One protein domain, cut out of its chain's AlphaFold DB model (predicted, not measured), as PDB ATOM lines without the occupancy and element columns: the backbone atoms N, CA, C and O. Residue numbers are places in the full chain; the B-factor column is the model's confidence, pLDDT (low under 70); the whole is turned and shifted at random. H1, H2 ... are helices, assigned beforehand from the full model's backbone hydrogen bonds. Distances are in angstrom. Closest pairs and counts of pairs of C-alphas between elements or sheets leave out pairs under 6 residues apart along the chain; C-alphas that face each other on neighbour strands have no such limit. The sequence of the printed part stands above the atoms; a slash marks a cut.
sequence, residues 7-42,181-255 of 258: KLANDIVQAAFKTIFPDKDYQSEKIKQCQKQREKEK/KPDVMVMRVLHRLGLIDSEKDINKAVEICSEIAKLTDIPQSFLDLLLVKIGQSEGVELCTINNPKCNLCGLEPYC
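Overview. This is residues 7 to 42 and 181 to 255 of the 258 residues of the protein "ENDO3c domain-containing protein" of Candidatus Aminicenantes bacterium (UniProt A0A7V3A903). A compact, rounded cluster of crossed helices has H5 as its core, with H1, H2, H3 and H4 packed round it at steep or nearly right angles. H2 and H3 are apart from each other, and a long coil without a named helix, residues 232 to 255, follows H5. The printed part has 111 residues with five named helices, H1 to H5 along the chain, and no named strand; its class is all helix. It is compact, with a radius of gyration of the C-alphas of 13.1 A and spans of 36 by 32 by 27 A.

Arrangement. H1, residues 7 to 20, and H2, residues 26 to 42, only just touch, with 3 pairs of C-alphas within 8 A. They are about perpendicular at 86 degrees, and their closest C-alphas, of Phe 17 and Tyr 26, are 7.1 A apart. H5, residues 220 to 231, is the hub, touching four helices. H1 touches H5 at a steep tilt of 57 degrees, the same way; the closest C-alphas, of Ala 16 and Leu 226, are 6.1 A apart. H2 touches H5 with residues 33 to 37 alone, closest at the C-alphas of Gln 37 and Phe 222, 6.7 A. H3, residues 184 to 192, touches H5 about perpendicular at 84 degrees; the closest C-alphas, of Met 185 and Gly 231, are 5.1 A apart. H4, residues 202 to 216, touches H5 with residues 209 to 213 alone, closest at the C-alphas of Ala 213 and Gln 220, 5.4 A. H4 touches H1 with residues 212 to 216 alone, closest at the C-alphas of Ala 9 and Ile 212, 5.3 A. H3 and H4 only just touch, with 3 pairs of C-alphas within 8 A, the closest those of Met 187 and Ala 205, 6.7 A. H1 and H3 are apart, as are H2 and H4. In H1, H2, H3 and H4 every O i to N i+4 pair is within hydrogen-bond range; in H5 7 of 8 are.

Along the chain. H1 begins at C-alpha 7, (124.672, -13.355, -0.012), and is 20.1 A long. H2 is 23.9 A long and ends at C-alpha 42, (132.487, -40.984, -2.807). H3 is 12.0 A long and H4 21.2 A. H5 is 17.1 A long and ends at C-alpha 231, (141.691, -19.865, 13.931).

Size, cuts and confidence. The C-alphas of Lys 42 and Asn 243 are the two farthest apart, 40.2 A. Residues 43 to 180 are not printed, and C-alphas 42 and 181 are 19.1 A apart across this cut. Of the links printed whole, H1 to H2 and H4 to H5 are tight and H3 to H4 is short. The mean pLDDT of the printed part is 91.0; residues 232 to 236 are under 70.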
ATOM      1  N   LYS A   7     123.630 -14.367   0.174       97.19
ATOM      2  CA  LYS A   7     124.672 -13.355  -0.012       97.19
ATOM      3  C   LYS A   7     125.710 -13.423   1.110       97.19
ATOM      4  O   LYS A   7     126.891 -13.576   0.826       97.19
ATOM      5  N   LEU A   8     125.265 -13.381   2.369       96.75
ATOM      6  CA  LEU A   8     126.164 -13.437   3.523       96.75
ATOM      7  C   LEU A   8     126.980 -14.740   3.554       96.75
ATOM      8  O   LEU A   8     128.171 -14.709   3.850       96.75
ATOM      9  N   ALA A   9     126.368 -15.879   3.221       97.50
ATOM     10  CA  ALA A   9     127.065 -17.161   3.159       97.50
ATOM     11  C   ALA A   9     128.184 -17.152   2.099       97.50
ATOM     12  O   ALA A   9     129.313 -17.554   2.392       97.50
ATOM     13  N   ASN A  10     127.896 -16.653   0.891       96.44
ATOM     14  CA  ASN A  10     128.889 -16.525  -0.179       96.44
ATOM     15  C   ASN A  10     130.018 -15.560   0.203       96.44
ATOM     16  O   ASN A  10     131.192 -15.896   0.030       96.44
ATOM     17  N   ASP A  11     129.666 -14.411   0.781       96.31
ATOM     18  CA  ASP A  11     130.607 -13.398   1.249       96.31
ATOM     19  C   ASP A  11     131.567 -13.973   2.308       96.31
ATOM     20  O   ASP A  11     132.787 -13.835   2.175       96.31
ATOM     21  N   ILE A  12     131.046 -14.705   3.306       95.75
ATOM     22  CA  ILE A  12     131.847 -15.381   4.342       95.75
ATOM     23  C   ILE A  12     132.793 -16.410   3.721       95.75
ATOM     24  O   ILE A  12     133.986 -16.407   4.029       95.75
ATOM     25  N   VAL A  13     132.300 -17.293   2.844       95.75
ATOM     26  CA  VAL A  13     133.131 -18.340   2.225       95.75
ATOM     27  C   VAL A  13     134.232 -17.727   1.365       95.75
ATOM     28  O   VAL A  13     135.381 -18.168   1.429       95.75
ATOM     29  N   GLN A  14     133.915 -16.705   0.570       95.38
ATOM     30  CA  GLN A  14     134.896 -16.042  -0.284       95.38
ATOM     31  C   GLN A  14     135.939 -15.270   0.535       95.38
ATOM     32  O   GLN A  14     137.131 -15.336   0.231       95.38
ATOM     33  N   ALA A  15     135.517 -14.570   1.588       94.38
ATOM     34  CA  ALA A  15     136.408 -13.868   2.507       94.38
ATOM     35  C   ALA A  15     137.331 -14.830   3.270       94.38
ATOM     36  O   ALA A  15     138.548 -14.620   3.327       94.38
ATOM     37  N   ALA A  16     136.774 -15.925   3.794       93.56
ATOM     38  CA  ALA A  16     137.532 -17.000   4.423       93.56
ATOM     39  C   ALA A  16     138.556 -17.593   3.449       93.56
ATOM     40  O   ALA A  16     139.730 -17.728   3.785       93.56
ATOM     41  N   PHE A  17     138.144 -17.873   2.212       93.06
ATOM     42  CA  PHE A  17     139.043 -18.379   1.184       93.06
ATOM     43  C   PHE A  17     140.213 -17.427   0.919       93.06
ATOM     44  O   PHE A  17     141.360 -17.860   0.995       93.06
ATOM     45  N   LYS A  18     139.943 -16.144   0.641       90.88
ATOM     46  CA  LYS A  18     140.988 -15.148   0.330       90.88
ATOM     47  C   LYS A  18     141.983 -14.987   1.476       90.88
ATOM     48  O   LYS A  18     143.157 -14.741   1.240       90.88
ATOM     49  N   THR A  19     141.511 -15.175   2.705       90.31
ATOM     50  CA  THR A  19     142.356 -15.173   3.899       90.31
ATOM     51  C   THR A  19     143.322 -16.362   3.915       90.31
ATOM     52  O   THR A  19     144.483 -16.211   4.278       90.31
ATOM     53  N   ILE A  20     142.855 -17.554   3.533       89.38
ATOM     54  CA  ILE A  20     143.638 -18.800   3.605       89.38
ATOM     55  C   ILE A  20     144.504 -19.040   2.363       89.38
ATOM     56  O   ILE A  20     145.556 -19.675   2.456       89.38
ATOM     57  N   PHE A  21     144.066 -18.558   1.205       89.75
ATOM     58  CA  PHE A  21     144.711 -18.764  -0.086       89.75
ATOM     59  C   PHE A  21     144.864 -17.427  -0.833       89.75
ATOM     60  O   PHE A  21     144.273 -17.260  -1.902       89.75
ATOM     61  N   PRO A  22     145.635 -16.466  -0.291       89.06
ATOM     62  CA  PRO A  22     145.727 -15.117  -0.857       89.06
ATOM     63  C   PRO A  22     146.265 -15.107  -2.295       89.06
ATOM     64  O   PRO A  22     145.826 -14.302  -3.109       89.06
ATOM     65  N   ASP A  23     147.147 -16.052  -2.627       92.00
ATOM     66  CA  ASP A  23     147.799 -16.146  -3.941       92.00
ATOM     67  C   ASP A  23     147.063 -17.070  -4.929       92.00
ATOM     68  O   ASP A  23     147.623 -17.473  -5.954       92.00
ATOM     69  N   LYS A  24     145.837 -17.502  -4.607       92.19
ATOM     70  CA  LYS A  24     145.049 -18.408  -5.452       92.19
ATOM     71  C   LYS A  24     143.826 -17.701  -6.008       92.19
ATOM     72  O   LYS A  24     143.116 -16.999  -5.294       92.19
ATOM     73  N   ASP A  25     143.535 -17.966  -7.279       95.06
ATOM     74  CA  ASP A  25     142.246 -17.605  -7.851       95.06
ATOM     75  C   ASP A  25     141.121 -18.368  -7.130       95.06
ATOM     76  O   ASP A  25     141.185 -19.586  -6.937       95.06
ATOM     77  N   TYR A  26     140.088 -17.627  -6.726       91.94
ATOM     78  CA  TYR A  26     139.003 -18.152  -5.904       91.94
ATOM     79  C   TYR A  26     138.232 -19.268  -6.605       91.94
ATOM     80  O   TYR A  26     137.977 -20.305  -5.997       91.94
ATOM     81  N   GLN A  27     137.856 -19.076  -7.872       92.62
ATOM     82  CA  GLN A  27     136.965 -20.011  -8.562       92.62
ATOM     83  C   GLN A  27     137.664 -21.342  -8.839       92.62
ATOM     84  O   GLN A  27     137.149 -22.407  -8.490       92.62
ATOM     85  N   SER A  28     138.865 -21.284  -9.413       93.69
ATOM     86  CA  SER A  28     139.641 -22.478  -9.755       93.69
ATOM     87  C   SER A  28     140.020 -23.307  -8.523       93.69
ATOM     88  O   SER A  28     139.842 -24.528  -8.514       93.69
ATOM     89  N   GLU A  29     140.485 -22.670  -7.447       93.50
ATOM     90  CA  GLU A  29     140.875 -23.388  -6.236       93.50
ATOM     91  C   GLU A  29     139.649 -23.849  -5.425       93.50
ATOM     92  O   GLU A  29     139.687 -24.953  -4.882       93.50
ATOM     93  N   LYS A  30     138.529 -23.098  -5.405       93.69
ATOM     94  CA  LYS A  30     137.250 -23.580  -4.839       93.69
ATOM     95  C   LYS A  30     136.837 -24.889  -5.503       93.69
ATOM     96  O   LYS A  30     136.576 -25.862  -4.796       93.69
ATOM     97  N   ILE A  31     136.820 -24.936  -6.840       94.94
ATOM     98  CA  ILE A  31     136.468 -26.141  -7.608       94.94
ATOM     99  C   ILE A  31     137.387 -27.303  -7.224       94.94
ATOM    100  O   ILE A  31     136.905 -28.380  -6.874       94.94
ATOM    101  N   LYS A  32     138.703 -27.073  -7.215       94.94
ATOM    102  CA  LYS A  32     139.705 -28.089  -6.869       94.94
ATOM    103  C   LYS A  32     139.526 -28.646  -5.452       94.94
ATOM    104  O   LYS A  32     139.568 -29.863  -5.259       94.94
ATOM    105  N   GLN A  33     139.319 -27.788  -4.450       93.62
ATOM    106  CA  GLN A  33     139.113 -28.223  -3.063       93.62
ATOM    107  C   GLN A  33     137.777 -28.959  -2.896       93.62
ATOM    108  O   GLN A  33     137.730 -29.996  -2.232       93.62
ATOM    109  N   CYS A  34     136.710 -28.485  -3.548       95.12
ATOM    110  CA  CYS A  34     135.414 -29.163  -3.541       95.12
ATOM    111  C   CYS A  34     135.507 -30.553  -4.175       95.12
ATOM    112  O   CYS A  34     135.019 -31.517  -3.591       95.12
ATOM    113  N   GLN A  35     136.176 -30.682  -5.325       94.94
ATOM    114  CA  GLN A  35     136.420 -31.976  -5.970       94.94
ATOM    115  C   GLN A  35     137.169 -32.924  -5.033       94.94
ATOM    116  O   GLN A  35     136.718 -34.045  -4.816       94.94
ATOM    117  N   LYS A  36     138.252 -32.455  -4.401       93.00
ATOM    118  CA  LYS A  36     139.025 -33.256  -3.443       93.00
ATOM    119  C   LYS A  36     138.160 -33.803  -2.302       93.00
ATOM    120  O   LYS A  36     138.297 -34.972  -1.949       93.00
ATOM    121  N   GLN A  37     137.283 -32.981  -1.722       92.38
ATOM    122  CA  GLN A  37     136.413 -33.437  -0.635       92.38
ATOM    123  C   GLN A  37     135.284 -34.350  -1.123       92.38
ATOM    124  O   GLN A  37     135.021 -35.368  -0.489       92.38
ATOM    125  N   ARG A  38     134.675 -34.065  -2.281       92.94
ATOM    126  CA  ARG A  38     133.646 -34.936  -2.875       92.94
ATOM    127  C   ARG A  38     134.201 -36.315  -3.240       92.94
ATOM    128  O   ARG A  38     133.506 -37.307  -3.066       92.94
ATOM    129  N   GLU A  39     135.452 -36.418  -3.691       92.12
ATOM    130  CA  GLU A  39     136.096 -37.724  -3.915       92.12
ATOM    131  C   GLU A  39     136.237 -38.530  -2.617       92.12
ATOM    132  O   GLU A  39     136.016 -39.741  -2.602       92.12
ATOM    133  N   LYS A  40     136.522 -37.864  -1.494       87.75
ATOM    134  CA  LYS A  40     136.551 -38.514  -0.181       87.75
ATOM    135  C   LYS A  40     135.170 -39.030   0.236       87.75
ATOM    136  O   LYS A  40     135.074 -40.151   0.726       87.75
ATOM    137  N   GLU A  41     134.120 -38.239   0.011       89.81
ATOM    138  CA  GLU A  41     132.727 -38.640   0.258       89.81
ATOM    139  C   GLU A  41     132.325 -39.835  -0.619       89.81
ATOM    140  O   GLU A  41     131.752 -40.803  -0.124       89.81
ATOM    141  N   LYS A  42     132.705 -39.839  -1.905       90.56
ATOM    142  CA  LYS A  42     132.487 -40.984  -2.807       90.56
ATOM    143  C   LYS A  42     133.219 -42.240  -2.339       90.56
ATOM    144  O   LYS A  42     132.676 -43.339  -2.436       90.56
ATOM    145  N   LYS A 181     133.201 -30.606  11.968       92.94
ATOM    146  CA  LYS A 181     133.760 -30.771  13.307       92.94
ATOM    147  C   LYS A 181     133.621 -29.417  14.015       92.94
ATOM    148  O   LYS A 181     134.448 -28.533  13.819       92.94
ATOM    149  N   PRO A 182     132.630 -29.238  14.904       89.19
ATOM    150  CA  PRO A 182     132.474 -28.000  15.652       89.19
ATOM    151  C   PRO A 182     133.574 -27.956  16.712       89.19
ATOM    152  O   PRO A 182     133.360 -28.354  17.853       89.19
ATOM    153  N   ASP A 183     134.799 -27.595  16.342       88.62
ATOM    154  CA  ASP A 183     135.933 -27.438  17.246       88.62
ATOM    155  C   ASP A 183     135.950 -26.035  17.865       88.62
ATOM    156  O   ASP A 183     135.100 -25.199  17.573       88.62
ATOM    157  N   VAL A 184     136.862 -25.775  18.798       89.38
ATOM    158  CA  VAL A 184     136.874 -24.482  19.502       89.38
ATOM    159  C   VAL A 184     137.165 -23.302  18.567       89.38
ATOM    160  O   VAL A 184     136.821 -22.172  18.900       89.38
ATOM    161  N   MET A 185     137.790 -23.536  17.410       89.19
ATOM    162  CA  MET A 185     138.069 -22.508  16.411       89.19
ATOM    163  C   MET A 185     136.810 -22.207  15.599       89.19
ATOM    164  O   MET A 185     136.416 -21.047  15.526       89.19
ATOM    165  N   VAL A 186     136.145 -23.239  15.074       93.06
ATOM    166  CA  VAL A 186     134.872 -23.122  14.348       93.06
ATOM    167  C   VAL A 186     133.831 -22.425  15.220       93.06
ATOM    168  O   VAL A 186     133.241 -21.439  14.789       93.06
ATOM    169  N   MET A 187     133.666 -22.868  16.473       94.75
ATOM    170  CA  MET A 187     132.705 -22.260  17.401       94.75
ATOM    171  C   MET A 187     132.984 -20.769  17.618       94.75
ATOM    172  O   MET A 187     132.068 -19.956  17.533       94.75
ATOM    173  N   ARG A 188     134.248 -20.401  17.852       93.62
ATOM    174  CA  ARG A 188     134.649 -19.005  18.062       93.62
ATOM    175  C   ARG A 188     134.422 -18.146  16.826       93.62
ATOM    176  O   ARG A 188     133.940 -17.027  16.956       93.62
ATOM    177  N   VAL A 189     134.760 -18.647  15.636       93.69
ATOM    178  CA  VAL A 189     134.537 -17.909  14.384       93.69
ATOM    179  C   VAL A 189     133.042 -17.678  14.168       93.69
ATOM    180  O   VAL A 189     132.646 -16.540  13.952       93.69
ATOM    181  N   LEU A 190     132.200 -18.706  14.304       95.56
ATOM    182  CA  LEU A 190     130.749 -18.562  14.140       95.56
ATOM    183  C   LEU A 190     130.129 -17.605  15.165       95.56
ATOM    184  O   LEU A 190     129.291 -16.781  14.801       95.56
ATOM    185  N   HIS A 191     130.555 -17.692  16.428       95.81
ATOM    186  CA  HIS A 191     130.080 -16.804  17.488       95.81
ATOM    187  C   HIS A 191     130.489 -15.354  17.215       95.81
ATOM    188  O   HIS A 191     129.653 -14.461  17.246       95.81
ATOM    189  N   ARG A 192     131.755 -15.115  16.847       94.88
ATOM    190  CA  ARG A 192     132.241 -13.774  16.491       94.88
ATOM    191  C   ARG A 192     131.611 -13.227  15.211       94.88
ATOM    192  O   ARG A 192     131.521 -12.019  15.073       94.88
ATOM    193  N   LEU A 193     131.150 -14.071  14.290       95.12
ATOM    194  CA  LEU A 193     130.350 -13.642  13.136       95.12
ATOM    195  C   LEU A 193     128.893 -13.297  13.507       95.12
ATOM    196  O   LEU A 193     128.143 -12.842  12.644       95.12
ATOM    197  N   GLY A 194     128.476 -13.523  14.758       96.00
ATOM    198  CA  GLY A 194     127.101 -13.324  15.220       96.00
ATOM    199  C   GLY A 194     126.123 -14.395  14.727       96.00
ATOM    200  O   GLY A 194     124.910 -14.186  14.766       96.00
ATOM    201  N   LEU A 195     126.619 -15.532  14.219       96.19
ATOM    202  CA  LEU A 195     125.788 -16.596  13.637       96.19
ATOM    203  C   LEU A 195     125.287 -17.610  14.671       96.19
ATOM    204  O   LEU A 195     124.322 -18.323  14.411       96.19
ATOM    205  N   ILE A 196     125.933 -17.670  15.836       96.25
ATOM    206  CA  ILE A 196     125.492 -18.450  16.995       96.25
ATOM    207  C   ILE A 196     125.618 -17.589  18.252       96.25
ATOM    208  O   ILE A 196     126.558 -16.806  18.360       96.25
ATOM    209  N   ASP A 197     124.719 -17.768  19.220       94.50
ATOM    210  CA  ASP A 197     124.732 -16.984  20.467       94.50
ATOM    211  C   ASP A 197     125.722 -17.527  21.516       94.50
ATOM    212  O   ASP A 197     126.030 -16.860  22.501       94.50
ATOM    213  N   SER A 198     126.218 -18.760  21.351       94.75
ATOM    214  CA  SER A 198     127.131 -19.377  22.314       94.75
ATOM    215  C   SER A 198     128.121 -20.338  21.668       94.75
ATOM    216  O   SER A 198     127.734 -21.270  20.967       94.75
ATOM    217  N   GLU A 199     129.403 -20.228  22.034       94.06
ATOM    218  CA  GLU A 199     130.445 -21.201  21.655       94.06
ATOM    219  C   GLU A 199     130.219 -22.618  22.237       94.06
ATOM    220  O   GLU A 199     130.941 -23.571  21.905       94.06
ATOM    221  N   LYS A 200     129.220 -22.777  23.117       93.25
ATOM    222  CA  LYS A 200     128.805 -24.065  23.688       93.25
ATOM    223  C   LYS A 200     127.725 -24.772  22.861       93.25
ATOM    224  O   LYS A 200     127.569 -25.981  23.029       93.25
ATOM    225  N   ASP A 201     127.025 -24.070  21.968       93.44
ATOM    226  CA  ASP A 201     125.912 -24.632  21.191       93.44
ATOM    227  C   ASP A 201     126.396 -25.364  19.931       93.44
ATOM    228  O   ASP A 201     126.382 -24.858  18.808       93.44
ATOM    229  N   ILE A 202     126.868 -26.592  20.143       92.00
ATOM    230  CA  ILE A 202     127.373 -27.471  19.083       92.00
ATOM    231  C   ILE A 202     126.317 -27.733  18.002       92.00
ATOM    232  O   ILE A 202     126.664 -27.780  16.823       92.00
ATOM    233  N   ASN A 203     125.054 -27.913  18.391       91.56
ATOM    234  CA  ASN A 203     123.997 -28.275  17.454       91.56
ATOM    235  C   ASN A 203     123.711 -27.111  16.510       91.56
ATOM    236  O   ASN A 203     123.705 -27.305  15.294       91.56
ATOM    237  N   LYS A 204     123.590 -25.892  17.054       94.25
ATOM    238  CA  LYS A 204     123.372 -24.707  16.225       94.25
ATOM    239  C   LYS A 204     124.548 -24.429  15.295       94.25
ATOM    240  O   LYS A 204     124.344 -24.074  14.139       94.25
ATOM    241  N   ALA A 205     125.782 -24.642  15.753       94.69
ATOM    242  CA  ALA A 205     126.956 -24.498  14.894       94.69
ATOM    243  C   ALA A 205     126.951 -25.476  13.709       94.69
ATOM    244  O   ALA A 205     127.286 -25.088  12.591       94.69
ATOM    245  N   VAL A 206     126.560 -26.734  13.934       93.88
ATOM    246  CA  VAL A 206     126.443 -27.738  12.864       93.88
ATOM    247  C   VAL A 206     125.330 -27.364  11.885       93.88
ATOM    248  O   VAL A 206     125.552 -27.433  10.678       93.88
ATOM    249  N   GLU A 207     124.176 -26.915  12.386       94.50
ATOM    250  CA  GLU A 207     123.052 -26.433  11.571       94.50
ATOM    251  C   GLU A 207     123.478 -25.276  10.654       94.50
ATOM    252  O   GLU A 207     123.349 -25.378   9.434       94.50
ATOM    253  N   ILE A 208     124.077 -24.225  11.225       96.19
ATOM    254  CA  ILE A 208     124.551 -23.051  10.478       96.19
ATOM    255  C   ILE A 208     125.594 -23.442   9.430       96.19
ATOM    256  O   ILE A 208     125.522 -23.000   8.286       96.19
ATOM    257  N   CYS A 209     126.560 -24.291   9.783       95.94
ATOM    258  CA  CYS A 209     127.551 -24.745   8.816       95.94
ATOM    259  C   CYS A 209     126.934 -25.580   7.686       95.94
ATOM    260  O   CYS A 209     127.360 -25.457   6.537       95.94
ATOM    261  N   SER A 210     125.939 -26.416   7.990       94.62
ATOM    262  CA  SER A 210     125.207 -27.176   6.974       94.62
ATOM    263  C   SER A 210     124.462 -26.243   6.015       94.62
ATOM    264  O   SER A 210     124.523 -26.425   4.797       94.62
ATOM    265  N   GLU A 211     123.841 -25.189   6.546       96.44
ATOM    266  CA  GLU A 211     123.144 -24.177   5.756       96.44
ATOM    267  C   GLU A 211     124.106 -23.373   4.866       96.44
ATOM    268  O   GLU A 211     123.864 -23.257   3.666       96.44
ATOM    269  N   ILE A 212     125.245 -22.905   5.398       97.25
ATOM    270  CA  ILE A 212     126.288 -22.224   4.606       97.25
ATOM    271  C   ILE A 212     126.789 -23.131   3.478       97.25
ATOM    272  O   ILE A 212     126.892 -22.694   2.330       97.25
ATOM    273  N   ALA A 213     127.095 -24.394   3.787       95.88
ATOM    274  CA  ALA A 213     127.581 -25.360   2.806       95.88
ATOM    275  C   ALA A 213     126.575 -25.555   1.660       95.88
ATOM    276  O   ALA A 213     126.954 -25.520   0.488       95.88
ATOM    277  N   LYS A 214     125.284 -25.667   1.995       95.19
ATOM    278  CA  LYS A 214     124.189 -25.776   1.025       95.19
ATOM    279  C   LYS A 214     124.042 -24.517   0.167       95.19
ATOM    280  O   LYS A 214     123.963 -24.632  -1.050       95.19
ATOM    281  N   LEU A 215     124.022 -23.333   0.784       97.31
ATOM    282  CA  LEU A 215     123.847 -22.049   0.088       97.31
ATOM    283  C   LEU A 215     125.014 -21.703  -0.849       97.31
ATOM    284  O   LEU A 215     124.849 -20.906  -1.765       97.31
ATOM    285  N   THR A 216     126.196 -22.277  -0.619       96.00
ATOM    286  CA  THR A 216     127.417 -21.947  -1.376       96.00
ATOM    287  C   THR A 216     127.914 -23.081  -2.277       96.00
ATOM    288  O   THR A 216     128.954 -22.925  -2.934       96.00
ATOM    289  N   ASP A 217     127.180 -24.199  -2.321       94.50
ATOM    290  CA  ASP A 217     127.523 -25.450  -3.012       94.50
ATOM    291  C   ASP A 217     128.956 -25.937  -2.716       94.50
ATOM    292  O   ASP A 217     129.721 -26.312  -3.610       94.50
ATOM    293  N   ILE A 218     129.355 -25.918  -1.440       95.44
ATOM    294  CA  ILE A 218     130.633 -26.493  -0.998       95.44
ATOM    295  C   ILE A 218     130.414 -27.665  -0.041       95.44
ATOM    296  O   ILE A 218     129.466 -27.657   0.741       95.44
ATOM    297  N   PRO A 219     131.312 -28.663  -0.027       95.25
ATOM    298  CA  PRO A 219     131.290 -29.709   0.989       95.25
ATOM    299  C   PRO A 219     131.434 -29.136   2.404       95.25
ATOM    300  O   PRO A 219     132.272 -28.263   2.645       95.25
ATOM    301  N   GLN A 220     130.687 -29.682   3.367       94.50
ATOM    302  CA  GLN A 220     130.779 -29.280   4.779       94.50
ATOM    303  C   GLN A 220     132.205 -29.433   5.333       94.50
ATOM    304  O   GLN A 220     132.693 -28.575   6.062       94.50
ATOM    305  N   SER A 221     132.916 -30.480   4.911       92.44
ATOM    306  CA  SER A 221     134.319 -30.711   5.267       92.44
ATOM    307  C   SER A 221     135.279 -29.655   4.701       92.44
ATOM    308  O   SER A 221     136.336 -29.403   5.283       92.44
ATOM    309  N   PHE A 222     134.936 -29.012   3.578       94.19
ATOM    310  CA  PHE A 222     135.709 -27.886   3.058       94.19
ATOM    311  C   PHE A 222     135.427 -26.606   3.849       94.19
ATOM    312  O   PHE A 222     136.366 -25.886   4.183       94.19
ATOM    313  N   LEU A 223     134.162 -26.347   4.199       94.88
ATOM    314  CA  LEU A 223     133.808 -25.233   5.079       94.88
ATOM    315  C   LEU A 223     134.528 -25.341   6.431       94.88
ATOM    316  O   LEU A 223     135.145 -24.374   6.871       94.88
ATOM    317  N   ASP A 224     134.506 -26.527   7.045       92.75
ATOM    318  CA  ASP A 224     135.251 -26.835   8.269       92.75
ATOM    319  C   ASP A 224     136.732 -26.452   8.128       92.75
ATOM    320  O   ASP A 224     137.239 -25.646   8.905       92.75
ATOM    321  N   LEU A 225     137.396 -26.917   7.060       90.06
ATOM    322  CA  LEU A 225     138.798 -26.600   6.778       90.06
ATOM    323  C   LEU A 225     139.068 -25.089   6.703       90.06
ATOM    324  O   LEU A 225     140.086 -24.627   7.224       90.06
ATOM    325  N   LEU A 226     138.190 -24.325   6.044       91.56
ATOM    326  CA  LEU A 226     138.328 -22.871   5.935       91.56
ATOM    327  C   LEU A 226     138.252 -22.209   7.315       91.56
ATOM    328  O   LEU A 226     139.152 -21.453   7.683       91.56
ATOM    329  N   LEU A 227     137.218 -22.529   8.095       91.25
ATOM    330  CA  LEU A 227     136.990 -21.941   9.419       91.25
ATOM    331  C   LEU A 227     138.099 -22.318  10.410       91.25
ATOM    332  O   LEU A 227     138.598 -21.470  11.156       91.25
ATOM    333  N   VAL A 228     138.535 -23.575  10.375       88.56
ATOM    334  CA  VAL A 228     139.619 -24.096  11.204       88.56
ATOM    335  C   VAL A 228     140.932 -23.364  10.911       88.56
ATOM    336  O   VAL A 228     141.585 -22.883  11.840       88.56
ATOM    337  N   LYS A 229     141.310 -23.201   9.635       86.88
ATOM    338  CA  LYS A 229     142.576 -22.547   9.255       86.88
ATOM    339  C   LYS A 229     142.647 -21.060   9.609       86.88
ATOM    340  O   LYS A 229     143.747 -20.538   9.786       86.88
ATOM    341  N   ILE A 230     141.504 -20.385   9.743       84.94
ATOM    342  CA  ILE A 230     141.450 -18.985  10.195       84.94
ATOM    343  C   ILE A 230     141.857 -18.875  11.672       84.94
ATOM    344  O   ILE A 230     142.487 -17.896  12.080       84.94
ATOM    345  N   GLY A 231     141.491 -19.872  12.482       70.31
ATOM    346  CA  GLY A 231     141.691 -19.865  13.931       70.31
ATOM    347  C   GLY A 231     142.844 -20.728  14.453       70.31
ATOM    348  O   GLY A 231     143.111 -20.669  15.654       70.31
ATOM    349  N   GLN A 232     143.486 -21.549  13.616       69.69
ATOM    350  CA  GLN A 232     144.553 -22.469  14.029       69.69
ATOM    351  C   GLN A 232     145.961 -21.873  13.938       69.69
ATOM    352  O   GLN A 232     146.251 -21.044  13.076       69.69
ATOM    353  N   SER A 233     146.833 -22.387  14.813       51.81
ATOM    354  CA  SER A 233     148.240 -22.000  14.949       51.81
ATOM    355  C   SER A 233     149.124 -22.388  13.747       51.81
ATOM    356  O   SER A 233     150.148 -21.789  13.462       51.81
ATOM    357  N   GLU A 234     148.733 -23.424  13.008       54.50
ATOM    358  CA  GLU A 234     149.458 -23.888  11.810       54.50
ATOM    359  C   GLU A 234     148.894 -23.294  10.508       54.50
ATOM    360  O   GLU A 234     149.236 -23.730   9.409       54.50
ATOM    361  N   GLY A 235     147.981 -22.330  10.641       59.12
ATOM    362  CA  GLY A 235     147.390 -21.575   9.545       59.12
ATOM    363  C   GLY A 235     147.858 -20.126   9.574       59.12
ATOM    364  O   GLY A 235     149.042 -19.837   9.706       59.12
ATOM    365  N   VAL A 236     146.907 -19.206   9.453       64.94
ATOM    366  CA  VAL A 236     147.203 -17.764   9.419       64.94
ATOM    367  C   VAL A 236     147.237 -17.159  10.839       64.94
ATOM    368  O   VAL A 236     147.635 -16.011  11.020       64.94
ATOM    369  N   GLU A 237     146.844 -17.934  11.861       77.12
ATOM    370  CA  GLU A 237     146.781 -17.525  13.276       77.12
ATOM    371  C   GLU A 237     146.050 -16.190  13.503       77.12
ATOM    372  O   GLU A 237     146.524 -15.311  14.228       77.12
ATOM    373  N   LEU A 238     144.905 -15.995  12.846       86.00
ATOM    374  CA  LEU A 238     144.232 -14.695  12.847       86.00
ATOM    375  C   LEU A 238     143.217 -14.577  13.970       86.00
ATOM    376  O   LEU A 238     143.252 -13.636  14.757       86.00
ATOM    377  N   CYS A 239     142.302 -15.540  14.056       88.31
ATOM    378  CA  CYS A 239     141.203 -15.502  15.011       88.31
ATOM    379  C   CYS A 239     141.583 -16.254  16.293       88.31
ATOM    380  O   CYS A 239     140.954 -17.251  16.648       88.31
ATOM    381  N   THR A 240     142.643 -15.823  16.977       87.50
ATOM    382  CA  THR A 240     143.080 -16.390  18.263       87.50
ATOM    383  C   THR A 240     142.169 -15.948  19.416       87.50
ATOM    384  O   THR A 240     141.366 -15.015  19.287       87.50
ATOM    385  N   ILE A 241     142.263 -16.652  20.555       86.38
ATOM    386  CA  ILE A 241     141.560 -16.266  21.793       86.38
ATOM    387  C   ILE A 241     142.092 -14.913  22.272       86.38
ATOM    388  O   ILE A 241     141.316 -13.982  22.452       86.38
ATOM    389  N   ASN A 242     143.417 -14.812  22.398       84.44
ATOM    390  CA  ASN A 242     144.115 -13.605  22.821       84.44
ATOM    391  C   ASN A 242     144.736 -12.920  21.602       84.44
ATOM    392  O   ASN A 242     145.401 -13.589  20.808       84.44
ATOM    393  N   ASN A 243     144.564 -11.602  21.495       86.69
ATOM    394  CA  ASN A 243     145.161 -10.750  20.459       86.69
ATOM    395  C   ASN A 243     144.883 -11.214  19.015       86.69
ATOM    396  O   ASN A 243     145.828 -11.500  18.276       86.69
ATOM    397  N   PRO A 244     143.609 -11.317  18.595       90.75
ATOM    398  CA  PRO A 244     143.301 -11.656  17.214       90.75
ATOM    399  C   PRO A 244     143.774 -10.554  16.255       90.75
ATOM    400  O   PRO A 244     143.650  -9.361  16.531       90.75
ATOM    401  N   LYS A 245     144.293 -10.963  15.098       91.12
ATOM    402  CA  LYS A 245     144.800 -10.072  14.043       91.12
ATOM    403  C   LYS A 245     143.670  -9.703  13.077       91.12
ATOM    404  O   LYS A 245     143.687 -10.100  11.913       91.12
ATOM    405  N   CYS A 246     142.646  -9.012  13.579       90.81
ATOM    406  CA  CYS A 246     141.415  -8.740  12.822       90.81
ATOM    407  C   CYS A 246     141.671  -7.940  11.539       90.81
ATOM    408  O   CYS A 246     141.118  -8.278  10.502       90.81
ATOM    409  N   ASN A 247     142.605  -6.990  11.567       89.62
ATOM    410  CA  ASN A 247     143.015  -6.198  10.403       89.62
ATOM    411  C   ASN A 247     143.615  -7.023   9.244       89.62
ATOM    412  O   ASN A 247     143.744  -6.516   8.135       89.62
ATOM    413  N   LEU A 248     144.020  -8.271   9.500       88.12
ATOM    414  CA  LEU A 248     144.530  -9.208   8.493       88.12
ATOM    415  C   LEU A 248     143.507 -10.302   8.142       88.12
ATOM    416  O   LEU A 248     143.793 -11.188   7.338       88.12
ATOM    417  N   CYS A 249     142.327 -10.283   8.763       90.44
ATOM    418  CA  CYS A 249     141.289 -11.281   8.573       90.44
ATOM    419  C   CYS A 249     140.255 -10.787   7.565       90.44
ATOM    420  O   CYS A 249     139.541  -9.829   7.828       90.44
ATOM    421  N   GLY A 250     140.094 -11.495   6.445       90.25
ATOM    422  CA  GLY A 250     139.090 -11.129   5.441       90.25
ATOM    423  C   GLY A 250     137.646 -11.192   5.952       90.25
ATOM    424  O   GLY A 250     136.763 -10.626   5.318       90.25
ATOM    425  N   LEU A 251     137.399 -11.867   7.084       93.44
ATOM    426  CA  LEU A 251     136.088 -11.923   7.735       93.44
ATOM    427  C   LEU A 251     135.753 -10.685   8.578       93.44
ATOM    428  O   LEU A 251     134.617 -10.581   9.031       93.44
ATOM    429  N   GLU A 252     136.708  -9.781   8.809       94.31
ATOM    430  CA  GLU A 252     136.533  -8.590   9.652       94.31
ATOM    431  C   GLU A 252     135.272  -7.768   9.313       94.31
ATOM    432  O   GLU A 252     134.494  -7.532  10.237       94.31
ATOM    433  N   PRO A 253     134.913  -7.519   8.034       94.25
ATOM    434  CA  PRO A 253     133.694  -6.772   7.692       94.25
ATOM    435  C   PRO A 253     132.376  -7.438   8.121       94.25
ATOM    436  O   PRO A 253     131.322  -6.803   8.128       94.25
ATOM    437  N   TYR A 254     132.407  -8.737   8.438       93.94
ATOM    438  CA  TYR A 254     131.241  -9.531   8.836       93.94
ATOM    439  C   TYR A 254     131.271  -9.909  10.323       93.94
ATOM    440  O   TYR A 254     130.331 -10.536  10.820       93.94
ATOM    441  N   CYS A 255     132.338  -9.544  11.031       92.94
ATOM    442  CA  CYS A 255     132.618  -9.928  12.406       92.94
ATOM    443  C   CYS A 255     132.054  -8.891  13.391       92.94
ATOM    444  O   CYS A 255     132.117  -7.697  13.144       92.94
TER     445      CYS A 255